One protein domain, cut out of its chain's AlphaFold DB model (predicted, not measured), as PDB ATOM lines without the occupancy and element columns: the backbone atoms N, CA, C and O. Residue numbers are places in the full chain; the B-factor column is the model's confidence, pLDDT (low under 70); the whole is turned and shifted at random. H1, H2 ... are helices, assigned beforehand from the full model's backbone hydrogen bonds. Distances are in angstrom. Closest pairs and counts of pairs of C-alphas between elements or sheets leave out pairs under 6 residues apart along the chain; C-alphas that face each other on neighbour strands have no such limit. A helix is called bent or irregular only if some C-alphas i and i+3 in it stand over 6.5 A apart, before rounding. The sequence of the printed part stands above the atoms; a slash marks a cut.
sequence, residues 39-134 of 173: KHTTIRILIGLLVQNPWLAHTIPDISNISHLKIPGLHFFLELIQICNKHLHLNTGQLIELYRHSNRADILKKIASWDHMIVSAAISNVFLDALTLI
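What this domain is: This is residues 39 to 134 of the 173 residues of the protein "DNA primase" of Buchnera aphidicola (Hormaphis cornu) (UniProt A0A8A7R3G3). One helix, H1, makes the core, with H3 side by side with it and the longest helix, H6, crossing it in another place. A helical hairpin of H4 and H5 packs across the last residues of H1, and the short H2 folds back after H1 and packs across H3. The 96 printed residues, with six named helices in the order H1 to H6 and no named strand, are of the class all helix. The whole is compact, with a radius of gyration of the C-alphas of 12.6 A, and rounded, spanning 31 by 31 by 26 A.

How they stand to each other: H6, residues 120 to 134, touches H1, residues 41 to 52, at a steep tilt of 44 degrees, opposite ways; the closest C-alphas are those of Thr 42 and Ala 130, 5.8 A apart. H1 is the hub, touching five other helices. H3, residues 74 to 86, touches H1 at a shallow tilt of 23 degrees, the same way, closest at the C-alphas of Ile 47 and Phe 77, 5.7 A. H5, residues 105 to 112, touches H1 at residues 48 to 52 alone, about perpendicular at 85 degrees, closest at the C-alphas of Gln 52 and Ala 112, 5.3 A. H4, residues 92 to 98, forms a hairpin with H5, at a shallow tilt of 12 degrees, opposite ways, closest at the C-alphas of Ile 96 and Leu 108, 6.3 A. H4 only just touches H1, with 3 pairs of C-alphas within 8 A. H2, residues 54 to 59, touches H3 at residues 81 to 85 alone, about perpendicular at 89 degrees, closest at the C-alphas of Ala 57 and Ile 81, 5.3 A. H2 and H1 touch only at the corner, only just, with 3 pairs of C-alphas within 8 A. H3 and H6 are apart, as are H5 and H6. Each O i to N i+4 pair is within hydrogen-bond range in H1, H3, H4 and H5; the count is 9 of 11 in H6 and 0 of 2 in H2, where 3 of 3 O i to N i+3 pairs are within range.

Where its parts are: H6 is 22.2 A long and irregular, with C-alphas 121 and 124 7.3 A apart; it ends at C-alpha 134, (222.371, 208.364, 340.873). H1, 16.2 A, begins at C-alpha 41, (228.922, 204.814, 332.604). H3 measures 18.5 A, H5 10.5 A, H2 10.2 A and H4 10.1 A.

The domain as a whole: The C-alphas farthest apart are those of His 101 and Ala 121, 33.5 A. The printed part has no cut. The link from H2 to H3, residues 60 to 73, is long. Mean pLDDT of the printed part is 85.0, with residues 39 to 41 under 70.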
ATOM      1  N   LYS A  39     224.045 207.731 332.076       46.59
ATOM      2  CA  LYS A  39     222.995 206.681 332.099       46.59
ATOM      3  C   LYS A  39     223.562 205.250 332.092       46.59
ATOM      4  O   LYS A  39     222.934 204.375 332.667       46.59
ATOM      5  N   HIS A  40     224.753 205.008 331.530       44.25
ATOM      6  CA  HIS A  40     225.392 203.675 331.541       44.25
ATOM      7  C   HIS A  40     226.804 203.656 332.142       44.25
ATOM      8  O   HIS A  40     227.220 202.636 332.689       44.25
ATOM      9  N   THR A  41     227.548 204.763 332.082       64.31
ATOM     10  CA  THR A  41     228.922 204.814 332.604       64.31
ATOM     11  C   THR A  41     228.950 204.906 334.127       64.31
ATOM     12  O   THR A  41     229.737 204.199 334.742       64.31
ATOM     13  N   THR A  42     228.052 205.678 334.749       80.56
ATOM     14  CA  THR A  42     228.010 205.862 336.211       80.56
ATOM     15  C   THR A  42     227.786 204.549 336.959       80.56
ATOM     16  O   THR A  42     228.557 204.213 337.850       80.56
ATOM     17  N   ILE A  43     226.783 203.759 336.560       87.00
ATOM     18  CA  ILE A  43     226.498 202.478 337.220       87.00
ATOM     19  C   ILE A  43     227.606 201.448 336.970       87.00
ATOM     20  O   ILE A  43     227.945 200.674 337.858       87.00
ATOM     21  N   ARG A  44     228.233 201.475 335.787       83.06
ATOM     22  CA  ARG A  44     229.382 200.621 335.469       83.06
ATOM     23  C   ARG A  44     230.612 200.990 336.300       83.06
ATOM     24  O   ARG A  44     231.309 200.086 336.743       83.06
ATOM     25  N   ILE A  45     230.862 202.283 336.523       84.81
ATOM     26  CA  ILE A  45     231.924 202.771 337.415       84.81
ATOM     27  C   ILE A  45     231.641 202.320 338.846       84.81
ATOM     28  O   ILE A  45     232.525 201.752 339.471       84.81
ATOM     29  N   LEU A  46     230.411 202.491 339.339       90.56
ATOM     30  CA  LEU A  46     230.023 202.048 340.680       90.56
ATOM     31  C   LEU A  46     230.225 200.545 340.874       90.56
ATOM     32  O   LEU A  46     230.873 200.138 341.832       90.56
ATOM     33  N   ILE A  47     229.730 199.723 339.945       91.62
ATOM     34  CA  ILE A  47     229.935 198.270 339.979       91.62
ATOM     35  C   ILE A  47     231.430 197.946 339.906       91.62
ATOM     36  O   ILE A  47     231.904 197.113 340.668       91.62
ATOM     37  N   GLY A  48     232.184 198.600 339.019       90.12
ATOM     38  CA  GLY A  48     233.616 198.355 338.856       90.12
ATOM     39  C   GLY A  48     234.421 198.657 340.107       90.12
ATOM     40  O   GLY A  48     235.149 197.793 340.595       90.12
ATOM     41  N   LEU A  49     234.230 199.851 340.661       90.25
ATOM     42  CA  LEU A  49     234.890 200.271 341.886       90.25
ATOM     43  C   LEU A  49     234.489 199.388 343.065       90.25
ATOM     44  O   LEU A  49     235.370 198.985 343.816       90.25
ATOM     45  N   LEU A  50     233.206 199.029 343.194       93.44
ATOM     46  CA  LEU A  50     232.724 198.162 344.270       93.44
ATOM     47  C   LEU A  50     233.287 196.741 344.172       93.44
ATOM     48  O   LEU A  50     233.696 196.175 345.180       93.44
ATOM     49  N   VAL A  51     233.341 196.164 342.970       93.75
ATOM     50  CA  VAL A  51     233.907 194.823 342.762       93.75
ATOM     51  C   VAL A  51     235.394 194.806 343.102       93.75
ATOM     52  O   VAL A  51     235.852 193.871 343.747       93.75
ATOM     53  N   GLN A  52     236.143 195.836 342.700       90.69
ATOM     54  CA  GLN A  52     237.575 195.942 342.990       90.69
ATOM     55  C   GLN A  52     237.869 196.325 344.447       90.69
ATOM     56  O   GLN A  52     238.948 196.019 344.951       90.69
ATOM     57  N   ASN A  53     236.918 196.978 345.121       92.25
ATOM     58  CA  ASN A  53     237.052 197.493 346.480       92.25
ATOM     59  C   ASN A  53     235.770 197.211 347.290       92.25
ATOM     60  O   ASN A  53     234.997 198.138 347.553       92.25
ATOM     61  N   PRO A  54     235.524 195.960 347.726       94.31
ATOM     62  CA  PRO A  54     234.262 195.597 348.384       94.31
ATOM     63  C   PRO A  54     233.965 196.379 349.671       94.31
ATOM     64  O   PRO A  54     232.803 196.577 350.019       94.31
ATOM     65  N   TRP A  55     235.008 196.882 350.341       92.38
ATOM     66  CA  TRP A  55     234.894 197.723 351.535       92.38
ATOM     67  C   TRP A  55     234.095 199.016 351.299       92.38
ATOM     68  O   TRP A  55     233.525 199.552 352.248       92.38
ATOM     69  N   LEU A  56     233.996 199.491 350.047       90.44
ATOM     70  CA  LEU A  56     233.174 200.649 349.684       90.44
ATOM     71  C   LEU A  56     231.690 200.437 350.013       90.44
ATOM     72  O   LEU A  56     230.988 201.413 350.234       90.44
ATOM     73  N   ALA A  57     231.196 199.197 350.100       91.44
ATOM     74  CA  ALA A  57     229.808 198.939 350.491       91.44
ATOM     75  C   ALA A  57     229.460 199.503 351.876       91.44
ATOM     76  O   ALA A  57     228.323 199.908 352.109       91.44
ATOM     77  N   HIS A  58     230.441 199.558 352.777       87.31
ATOM     78  CA  HIS A  58     230.246 200.001 354.155       87.31
ATOM     79  C   HIS A  58     230.197 201.527 354.297       87.31
ATOM     80  O   HIS A  58     229.791 202.025 355.343       87.31
ATOM     81  N   THR A  59     230.605 202.275 353.267       83.25
ATOM     82  CA  THR A  59     230.527 203.745 353.259       83.25
ATOM     83  C   THR A  59     229.210 204.257 352.677       83.25
ATOM     84  O   THR A  59     228.949 205.460 352.705       83.25
ATOM     85  N   ILE A  60     228.374 203.357 352.152       85.25
ATOM     86  CA  ILE A  60     227.121 203.694 351.484       85.25
ATOM     87  C   ILE A  60     226.026 203.921 352.538       85.25
ATOM     88  O   ILE A  60     225.732 203.005 353.310       85.25
ATOM     89  N   PRO A  61     225.397 205.112 352.577       78.75
ATOM     90  CA  PRO A  61     224.212 205.346 353.397       78.75
ATOM     91  C   PRO A  61     223.000 204.591 352.827       78.75
ATOM     92  O   PRO A  61     223.093 203.913 351.808       78.75
ATOM     93  N   ASP A  62     221.833 204.715 353.456       79.06
ATOM     94  CA  ASP A  62     220.620 204.106 352.906       79.06
ATOM     95  C   ASP A  62     220.296 204.661 351.501       79.06
ATOM     96  O   ASP A  62     220.042 205.853 351.319       79.06
ATOM     97  N   ILE A  63     220.306 203.770 350.508       82.00
ATOM     98  CA  ILE A  63     220.023 204.041 349.090       82.00
ATOM     99  C   ILE A  63     218.710 203.387 348.632       82.00
ATOM    100  O   ILE A  63     218.489 203.134 347.445       82.00
ATOM    101  N   SER A  64     217.796 203.101 349.561       76.56
ATOM    102  CA  SER A  64     216.477 202.535 349.245       76.56
ATOM    103  C   SER A  64     215.679 203.405 348.261       76.56
ATOM    104  O   SER A  64     214.882 202.890 347.470       76.56
ATOM    105  N   ASN A  65     215.946 204.715 348.241       77.19
ATOM    106  CA  ASN A  65     215.316 205.692 347.355       77.19
ATOM    107  C   ASN A  65     215.604 205.479 345.859       77.19
ATOM    108  O   ASN A  65     214.823 205.956 345.047       77.19
ATOM    109  N   ILE A  66     216.659 204.759 345.467       83.44
ATOM    110  CA  ILE A  66     216.960 204.499 344.048       83.44
ATOM    111  C   ILE A  66     216.500 203.118 343.575       83.44
ATOM    112  O   ILE A  66     216.508 202.854 342.379       83.44
ATOM    113  N   SER A  67     216.038 202.245 344.474       83.62
ATOM    114  CA  SER A  67     215.663 200.853 344.159       83.62
ATOM    115  C   SER A  67     214.607 200.706 343.053       83.62
ATOM    116  O   SER A  67     214.618 199.731 342.305       83.62
ATOM    117  N   HIS A  68     213.718 201.691 342.917       80.56
ATOM    118  CA  HIS A  68     212.642 201.703 341.927       80.56
ATOM    119  C   HIS A  68     213.077 202.234 340.549       80.56
ATOM    120  O   HIS A  68     212.291 202.211 339.596       80.56
ATOM    121  N   LEU A  69     214.313 202.728 340.414       83.25
ATOM    122  CA  LEU A  69     214.807 203.283 339.161       83.25
ATOM    123  C   LEU A  69     215.098 202.183 338.142       83.25
ATOM    124  O   LEU A  69     215.816 201.220 338.401       83.25
ATOM    125  N   LYS A  70     214.606 202.377 336.916       83.56
ATOM    126  CA  LYS A  70     214.863 201.481 335.780       83.56
ATOM    127  C   LYS A  70     216.223 201.778 335.137       83.56
ATOM    128  O   LYS A  70     216.297 202.129 333.961       83.56
ATOM    129  N   ILE A  71     217.297 201.674 335.921       83.75
ATOM    130  CA  ILE A  71     218.678 201.846 335.451       83.75
ATOM    131  C   ILE A  71     219.283 200.459 335.177       83.75
ATOM    132  O   ILE A  71     219.351 199.632 336.092       83.75
ATOM    133  N   PRO A  72     219.747 200.176 333.946       84.81
ATOM    134  CA  PRO A  72     220.413 198.915 333.634       84.81
ATOM    135  C   PRO A  72     221.615 198.675 334.554       84.81
ATOM    136  O   PRO A  72     222.490 199.525 334.670       84.81
ATOM    137  N   GLY A  73     221.661 197.518 335.216       86.81
ATOM    138  CA  GLY A  73     222.731 197.168 336.159       86.81
ATOM    139  C   GLY A  73     222.514 197.637 337.601       86.81
ATOM    140  O   GLY A  73     223.231 197.171 338.479       86.81
ATOM    141  N   LEU A  74     221.503 198.465 337.892       89.69
ATOM    142  CA  LEU A  74     221.245 198.918 339.265       89.69
ATOM    143  C   LEU A  74     220.863 197.776 340.204       89.69
ATOM    144  O   LEU A  74     221.375 197.701 341.313       89.69
ATOM    145  N   HIS A  75     220.018 196.851 339.749       90.25
ATOM    146  CA  HIS A  75     219.662 195.680 340.550       90.25
ATOM    147  C   HIS A  75     220.900 194.850 340.928       90.25
ATOM    148  O   HIS A  75     221.049 194.450 342.076       90.25
ATOM    149  N   PHE A  76     221.826 194.670 339.982       90.81
ATOM    150  CA  PHE A  76     223.082 193.970 340.237       90.81
ATOM    151  C   PHE A  76     223.990 194.741 341.204       90.81
ATOM    152  O   PHE A  76     224.596 194.147 342.086       90.81
ATOM    153  N   PHE A  77     224.049 196.068 341.088       92.31
ATOM    154  CA  PHE A  77     224.775 196.906 342.039       92.31
ATOM    155  C   PHE A  77     224.219 196.781 343.468       92.31
ATOM    156  O   PHE A  77     224.989 196.597 344.405       92.31
ATOM    157  N   LEU A  78     222.891 196.810 343.638       92.19
ATOM    158  CA  LEU A  78     222.244 196.627 344.942       92.19
ATOM    159  C   LEU A  78     222.513 195.234 345.533       92.19
ATOM    160  O   LEU A  78     222.785 195.116 346.724       92.19
ATOM    161  N   GLU A  79     222.482 194.192 344.701       92.25
ATOM    162  CA  GLU A  79     222.835 192.823 345.097       92.25
ATOM    163  C   GLU A  79     224.285 192.732 345.603       92.25
ATOM    164  O   GLU A  79     224.535 192.168 346.669       92.25
ATOM    165  N   LEU A  80     225.235 193.350 344.891       92.81
ATOM    166  CA  LEU A  80     226.639 193.400 345.308       92.81
ATOM    167  C   LEU A  80     226.805 194.093 346.664       92.81
ATOM    168  O   LEU A  80     227.501 193.571 347.530       92.81
ATOM    169  N   ILE A  81     226.123 195.222 346.886       92.94
ATOM    170  CA  ILE A  81     226.144 195.923 348.180       92.94
ATOM    171  C   ILE A  81     225.640 195.010 349.298       92.94
ATOM    172  O   ILE A  81     226.259 194.936 350.359       92.94
ATOM    173  N   GLN A  82     224.539 194.289 349.068       91.88
ATOM    174  CA  GLN A  82     223.991 193.361 350.058       91.88
ATOM    175  C   GLN A  82     224.977 192.244 350.407       91.88
ATOM    176  O   GLN A  82     225.112 191.900 351.580       91.88
ATOM    177  N   ILE A  83     225.675 191.683 349.419       92.19
ATOM    178  CA  ILE A  83     226.681 190.637 349.645       92.19
ATOM    179  C   ILE A  83     227.872 191.192 350.426       92.19
ATOM    180  O   ILE A  83     228.262 190.602 351.433       92.19
ATOM    181  N   CYS A  84     228.407 192.343 350.018       92.31
ATOM    182  CA  CYS A  84     229.519 192.983 350.715       92.31
ATOM    183  C   CYS A  84     229.156 193.343 352.166       92.31
ATOM    184  O   CYS A  84     229.960 193.136 353.065       92.31
ATOM    185  N   ASN A  85     227.925 193.795 352.429       90.12
ATOM    186  CA  ASN A  85     227.466 194.095 353.789       90.12
ATOM    187  C   ASN A  85     227.212 192.845 354.650       90.12
ATOM    188  O   ASN A  85     227.312 192.929 355.871       90.12
ATOM    189  N   LYS A  86     226.916 191.685 354.049       90.81
ATOM    190  CA  LYS A  86     226.786 190.407 354.776       90.81
ATOM    191  C   LYS A  86     228.133 189.822 355.201       90.81
ATOM    192  O   LYS A  86     228.197 189.127 356.212       90.81
ATOM    193  N   HIS A  87     229.191 190.081 354.436       88.06
ATOM    194  CA  HIS A  87     230.522 189.527 354.664       88.06
ATOM    195  C   HIS A  87     231.519 190.643 354.987       88.06
ATOM    196  O   HIS A  87     232.192 191.174 354.104       88.06
ATOM    197  N   LEU A  88     231.632 190.983 356.272       79.25
ATOM    198  CA  LEU A  88     232.624 191.947 356.747       79.25
ATOM    199  C   LEU A  88     234.034 191.466 356.346       79.25
ATOM    200  O   LEU A  88     234.387 190.317 356.605       79.25
ATOM    201  N   HIS A  89     234.827 192.333 355.709       84.94
ATOM    202  CA  HIS A  89     236.170 192.035 355.167       84.94
ATOM    203  C   HIS A  89     236.232 191.165 353.898       84.94
ATOM    204  O   HIS A  89     237.292 190.620 353.582       84.94
ATOM    205  N   LEU A  90     235.142 191.066 353.135       90.88
ATOM    206  CA  LEU A  90     235.166 190.445 351.810       90.88
ATOM    207  C   LEU A  90     236.214 191.119 350.902       90.88
ATOM    208  O   LEU A  90     236.223 192.341 350.754       90.88
ATOM    209  N   ASN A  91     237.077 190.334 350.255       92.25
ATOM    210  CA  ASN A  91     237.981 190.834 349.213       92.25
ATOM    211  C   ASN A  91     237.469 190.515 347.796       92.25
ATOM    212  O   ASN A  91     236.561 189.706 347.608       92.25
ATOM    213  N   THR A  92     238.066 191.140 346.779       91.88
ATOM    214  CA  THR A  92     237.673 190.989 345.364       91.88
ATOM    215  C   THR A  92     237.693 189.537 344.886       91.88
ATOM    216  O   THR A  92     236.790 189.109 344.171       91.88
ATOM    217  N   GLY A  93     238.695 188.753 345.298       91.75
ATOM    218  CA  GLY A  93     238.790 187.335 344.946       91.75
ATOM    219  C   GLY A  93     237.644 186.526 345.547       91.75
ATOM    220  O   GLY A  93     236.959 185.807 344.828       91.75
ATOM    221  N   GLN A  94     237.374 186.709 346.840       92.50
ATOM    222  CA  GLN A  94     236.259 186.068 347.542       92.50
ATOM    223  C   GLN A  94     234.903 186.465 346.950       92.50
ATOM    224  O   GLN A  94     234.037 185.609 346.793       92.50
ATOM    225  N   LEU A  95     234.729 187.734 346.563       92.81
ATOM    226  CA  LEU A  95     233.533 188.187 345.859       92.81
ATOM    227  C   LEU A  95     233.335 187.406 344.556       92.81
ATOM    228  O   LEU A  95     232.260 186.869 344.327       92.81
ATOM    229  N   ILE A  96     234.367 187.301 343.713       91.69
ATOM    230  CA  ILE A  96     234.288 186.556 342.446       91.69
ATOM    231  C   ILE A  96     234.000 185.069 342.698       91.69
ATOM    232  O   ILE A  96     233.228 184.464 341.952       91.69
ATOM    233  N   GLU A  97     234.577 184.492 343.752       92.50
ATOM    234  CA  GLU A  97     234.360 183.097 344.142       92.50
ATOM    235  C   GLU A  97     232.904 182.794 344.509       92.50
ATOM    236  O   GLU A  97     232.362 181.783 344.059       92.50
ATOM    237  N   LEU A  98     232.220 183.702 345.211       91.25
ATOM    238  CA  LEU A  98     230.782 183.571 345.489       91.25
ATOM    239  C   LEU A  98     229.941 183.483 344.205       91.25
ATOM    240  O   LEU A  98     228.879 182.863 344.192       91.25
ATOM    241  N   TYR A  99     230.432 184.059 343.108       90.25
ATOM    242  CA  TYR A  99     229.770 184.054 341.809       90.25
ATOM    243  C   TYR A  99     230.275 182.966 340.852       90.25
ATOM    244  O   TYR A  99     229.786 182.922 339.721       90.25
ATOM    245  N   ARG A 100     231.186 182.068 341.263       87.69
ATOM    246  CA  ARG A 100     231.852 181.074 340.389       87.69
ATOM    247  C   ARG A 100     230.882 180.232 339.552       87.69
ATOM    248  O   ARG A 100     231.168 179.966 338.389       87.69
ATOM    249  N   HIS A 101     229.748 179.831 340.125       88.31
ATOM    250  CA  HIS A 101     228.733 179.004 339.453       88.31
ATOM    251  C   HIS A 101     227.613 179.818 338.782       88.31
ATOM    252  O   HIS A 101     226.658 179.248 338.260       88.31
ATOM    253  N   SER A 102     227.710 181.149 338.795       89.12
ATOM    254  CA  SER A 102     226.745 182.037 338.150       89.12
ATOM    255  C   SER A 102     227.169 182.388 336.723       89.12
ATOM    256  O   SER A 102     228.355 182.459 336.399       89.12
ATOM    257  N   ASN A 103     226.199 182.766 335.890       86.44
ATOM    258  CA  ASN A 103     226.445 183.342 334.563       86.44
ATOM    259  C   ASN A 103     227.165 184.710 334.591       86.44
ATOM    260  O   ASN A 103     227.475 185.265 333.538       86.44
ATOM    261  N   ARG A 104     227.426 185.275 335.778       85.12
ATOM    262  CA  ARG A 104     228.087 186.574 335.965       85.12
ATOM    263  C   ARG A 104     229.568 186.451 336.316       85.12
ATOM    264  O   ARG A 104     230.248 187.476 336.324       85.12
ATOM    265  N   ALA A 105     230.081 185.239 336.554       86.50
ATOM    266  CA  ALA A 105     231.474 185.004 336.944       86.50
ATOM    267  C   ALA A 105     232.474 185.655 335.971       86.50
ATOM    268  O   ALA A 105     233.362 186.402 336.380       86.50
ATOM    269  N   ASP A 106     232.298 185.423 334.669       86.50
ATOM    270  CA  ASP A 106     233.216 185.932 333.643       86.50
ATOM    271  C   ASP A 106     233.147 187.453 333.497       86.50
ATOM    272  O   ASP A 106     234.157 188.112 333.246       86.50
ATOM    273  N   ILE A 107     231.958 188.028 333.681       86.75
ATOM    274  CA  ILE A 107     231.758 189.479 333.666       86.75
ATOM    275  C   ILE A 107     232.453 190.107 334.875       86.75
ATOM    276  O   ILE A 107     233.181 191.082 334.713       86.75
ATOM    277  N   LEU A 108     232.294 189.527 336.067       88.88
ATOM    278  CA  LEU A 108     232.949 189.998 337.287       88.88
ATOM    279  C   LEU A 108     234.473 189.939 337.188       88.88
ATOM    280  O   LEU A 108     235.130 190.904 337.562       88.88
ATOM    281  N   LYS A 109     235.037 188.873 336.606       88.94
ATOM    282  CA  LYS A 109     236.482 188.788 336.338       88.94
ATOM    283  C   LYS A 109     236.958 189.920 335.425       88.94
ATOM    284  O   LYS A 109     237.930 190.590 335.753       88.94
ATOM    285  N   LYS A 110     236.242 190.181 334.322       86.31
ATOM    286  CA  LYS A 110     236.559 191.287 333.397       86.31
ATOM    287  C   LYS A 110     236.476 192.656 334.073       86.31
ATOM    288  O   LYS A 110     237.275 193.537 333.775       86.31
ATOM    289  N   ILE A 111     235.496 192.843 334.956       86.00
ATOM    290  CA  ILE A 111     235.320 194.078 335.726       86.00
ATOM    291  C   ILE A 111     236.447 194.241 336.753       86.00
ATOM    292  O   ILE A 111     236.994 195.333 336.893       86.00
ATOM    293  N   ALA A 112     236.833 193.166 337.439       87.19
ATOM    294  CA  ALA A 112     237.911 193.186 338.419       87.19
ATOM    295  C   ALA A 112     239.279 193.486 337.787       87.19
ATOM    296  O   ALA A 112     240.099 194.149 338.409       87.19
ATOM    297  N   SER A 113     239.509 193.050 336.544       81.44
ATOM    298  CA  SER A 113     240.735 193.340 335.791       81.44
ATOM    299  C   SER A 113     240.711 194.677 335.041       81.44
ATOM    300  O   SER A 113     241.648 194.978 334.306       81.44
ATOM    301  N   TRP A 114     239.620 195.442 335.118       81.75
ATOM    302  CA  TRP A 114     239.492 196.684 334.365       81.75
ATOM    303  C   TRP A 114     240.342 197.795 334.989       81.75
ATOM    304  O   TRP A 114     240.057 198.251 336.094       81.75
ATOM    305  N   ASP A 115     241.343 198.271 334.249       73.88
ATOM    306  CA  ASP A 115     242.080 199.477 334.619       73.88
ATOM    307  C   ASP A 115     241.235 200.720 334.312       73.88
ATOM    308  O   ASP A 115     241.027 201.111 333.158       73.88
ATOM    309  N   HIS A 116     240.702 201.318 335.372       70.06
ATOM    310  CA  HIS A 116     239.909 202.538 335.307       70.06
ATOM    311  C   HIS A 116     240.776 203.812 335.352       70.06
ATOM    312  O   HIS A 116     240.221 204.909 335.301       70.06
ATOM    313  N   MET A 117     242.110 203.699 335.463       71.06
ATOM    314  CA  MET A 117     243.070 204.812 335.563       71.06
ATOM    315  C   MET A 117     242.738 205.832 336.673       71.06
ATOM    316  O   MET A 117     243.058 207.017 336.565       71.06
ATOM    317  N   ILE A 118     242.084 205.386 337.755       71.94
ATOM    318  CA  ILE A 118     241.772 206.226 338.928       71.94
ATOM    319  C   ILE A 118     242.825 205.922 339.979       71.94
ATOM    320  O   ILE A 118     243.054 204.766 340.332       71.94
ATOM    321  N   VAL A 119     243.459 206.970 340.485       72.94
ATOM    322  CA  VAL A 119     244.455 206.853 341.549       72.94
ATOM    323  C   VAL A 119     243.776 206.352 342.823       72.94
ATOM    324  O   VAL A 119     242.680 206.803 343.150       72.94
ATOM    325  N   SER A 120     244.438 205.470 343.573       71.88
ATOM    326  CA  SER A 120     243.904 204.864 344.803       71.88
ATOM    327  C   SER A 120     243.299 205.881 345.780       71.88
ATOM    328  O   SER A 120     242.197 205.678 346.281       71.88
ATOM    329  N   ALA A 121     243.966 207.022 345.972       75.75
ATOM    330  CA  ALA A 121     243.506 208.107 346.841       75.75
ATOM    331  C   ALA A 121     242.180 208.760 346.394       75.75
ATOM    332  O   ALA A 121     241.493 209.373 347.204       75.75
ATOM    333  N   ALA A 122     241.812 208.638 345.116       75.69
ATOM    334  CA  ALA A 122     240.597 209.215 344.547       75.69
ATOM    335  C   ALA A 122     239.434 208.212 344.443       75.69
ATOM    336  O   ALA A 122     238.314 208.634 344.164       75.69
ATOM    337  N   ILE A 123     239.665 206.912 344.682       79.12
ATOM    338  CA  ILE A 123     238.651 205.852 344.516       79.12
ATOM    339  C   ILE A 123     237.387 206.153 345.325       79.12
ATOM    340  O   ILE A 123     236.290 206.140 344.771       79.12
ATOM    341  N   SER A 124     237.542 206.469 346.615       82.38
ATOM    342  CA  SER A 124     236.404 206.752 347.498       82.38
ATOM    343  C   SER A 124     235.597 207.958 347.019       82.38
ATOM    344  O   SER A 124     234.372 207.906 346.991       82.38
ATOM    345  N   ASN A 125     236.274 209.031 346.605       78.44
ATOM    346  CA  ASN A 125     235.609 210.259 346.172       78.44
ATOM    347  C   ASN A 125     234.851 210.032 344.864       78.44
ATOM    348  O   ASN A 125     233.667 210.332 344.786       78.44
ATOM    349  N   VAL A 126     235.491 209.404 343.871       81.19
ATOM    350  CA  VAL A 126     234.841 209.088 342.588       81.19
ATOM    351  C   VAL A 126     233.636 208.170 342.792       81.19
ATOM    352  O   VAL A 126     232.608 208.346 342.138       81.19
ATOM    353  N   PHE A 127     233.741 207.203 343.706       85.44
ATOM    354  CA  PHE A 127     232.634 206.321 344.052       85.44
ATOM    355  C   PHE A 127     231.457 207.088 344.669       85.44
ATOM    356  O   PHE A 127     230.326 206.946 344.204       85.44
ATOM    357  N   LEU A 128     231.716 207.930 345.673       85.19
ATOM    358  CA  LEU A 128     230.682 208.717 346.347       85.19
ATOM    359  C   LEU A 128     230.053 209.771 345.425       85.19
ATOM    360  O   LEU A 128     228.836 209.952 345.459       85.19
ATOM    361  N   ASP A 129     230.834 210.404 344.550       83.00
ATOM    362  CA  ASP A 129     230.332 211.354 343.550       83.00
ATOM    363  C   ASP A 129     229.403 210.653 342.548       83.00
ATOM    364  O   ASP A 129     228.305 211.129 342.244       83.00
ATOM    365  N   ALA A 130     229.815 209.479 342.055       85.44
ATOM    366  CA  ALA A 130     229.003 208.672 341.153       85.44
ATOM    367  C   ALA A 130     227.710 208.187 341.828       85.44
ATOM    368  O   ALA A 130     226.655 208.170 341.191       85.44
ATOM    369  N   LEU A 131     227.777 207.821 343.110       87.88
ATOM    370  CA  LEU A 131     226.618 207.412 343.897       87.88
ATOM    371  C   LEU A 131     225.646 208.581 344.089       87.88
ATOM    372  O   LEU A 131     224.457 208.443 343.808       87.88
ATOM    373  N   THR A 132     226.170 209.745 344.477       85.94
ATOM    374  CA  THR A 132     225.406 210.987 344.664       85.94
ATOM    375  C   THR A 132     224.650 211.359 343.395       85.94
ATOM    376  O   THR A 132     223.462 211.664 343.450       85.94
ATOM    377  N   LEU A 133     225.289 211.236 342.230       85.69
ATOM    378  CA  LEU A 133     224.642 211.491 340.946       85.69
ATOM    379  C   LEU A 133     223.416 210.589 340.704       85.69
ATOM    380  O   LEU A 133     222.388 211.064 340.220       85.69
ATOM    381  N   ILE A 134     223.504 209.292 341.029       86.75
ATOM    382  CA  ILE A 134     222.371 208.364 340.873       86.75
ATOM    383  C   ILE A 134     221.277 208.661 341.903       86.75
ATOM    384  O   ILE A 134     220.098 208.670 341.544       86.75
TER     385      ILE A 134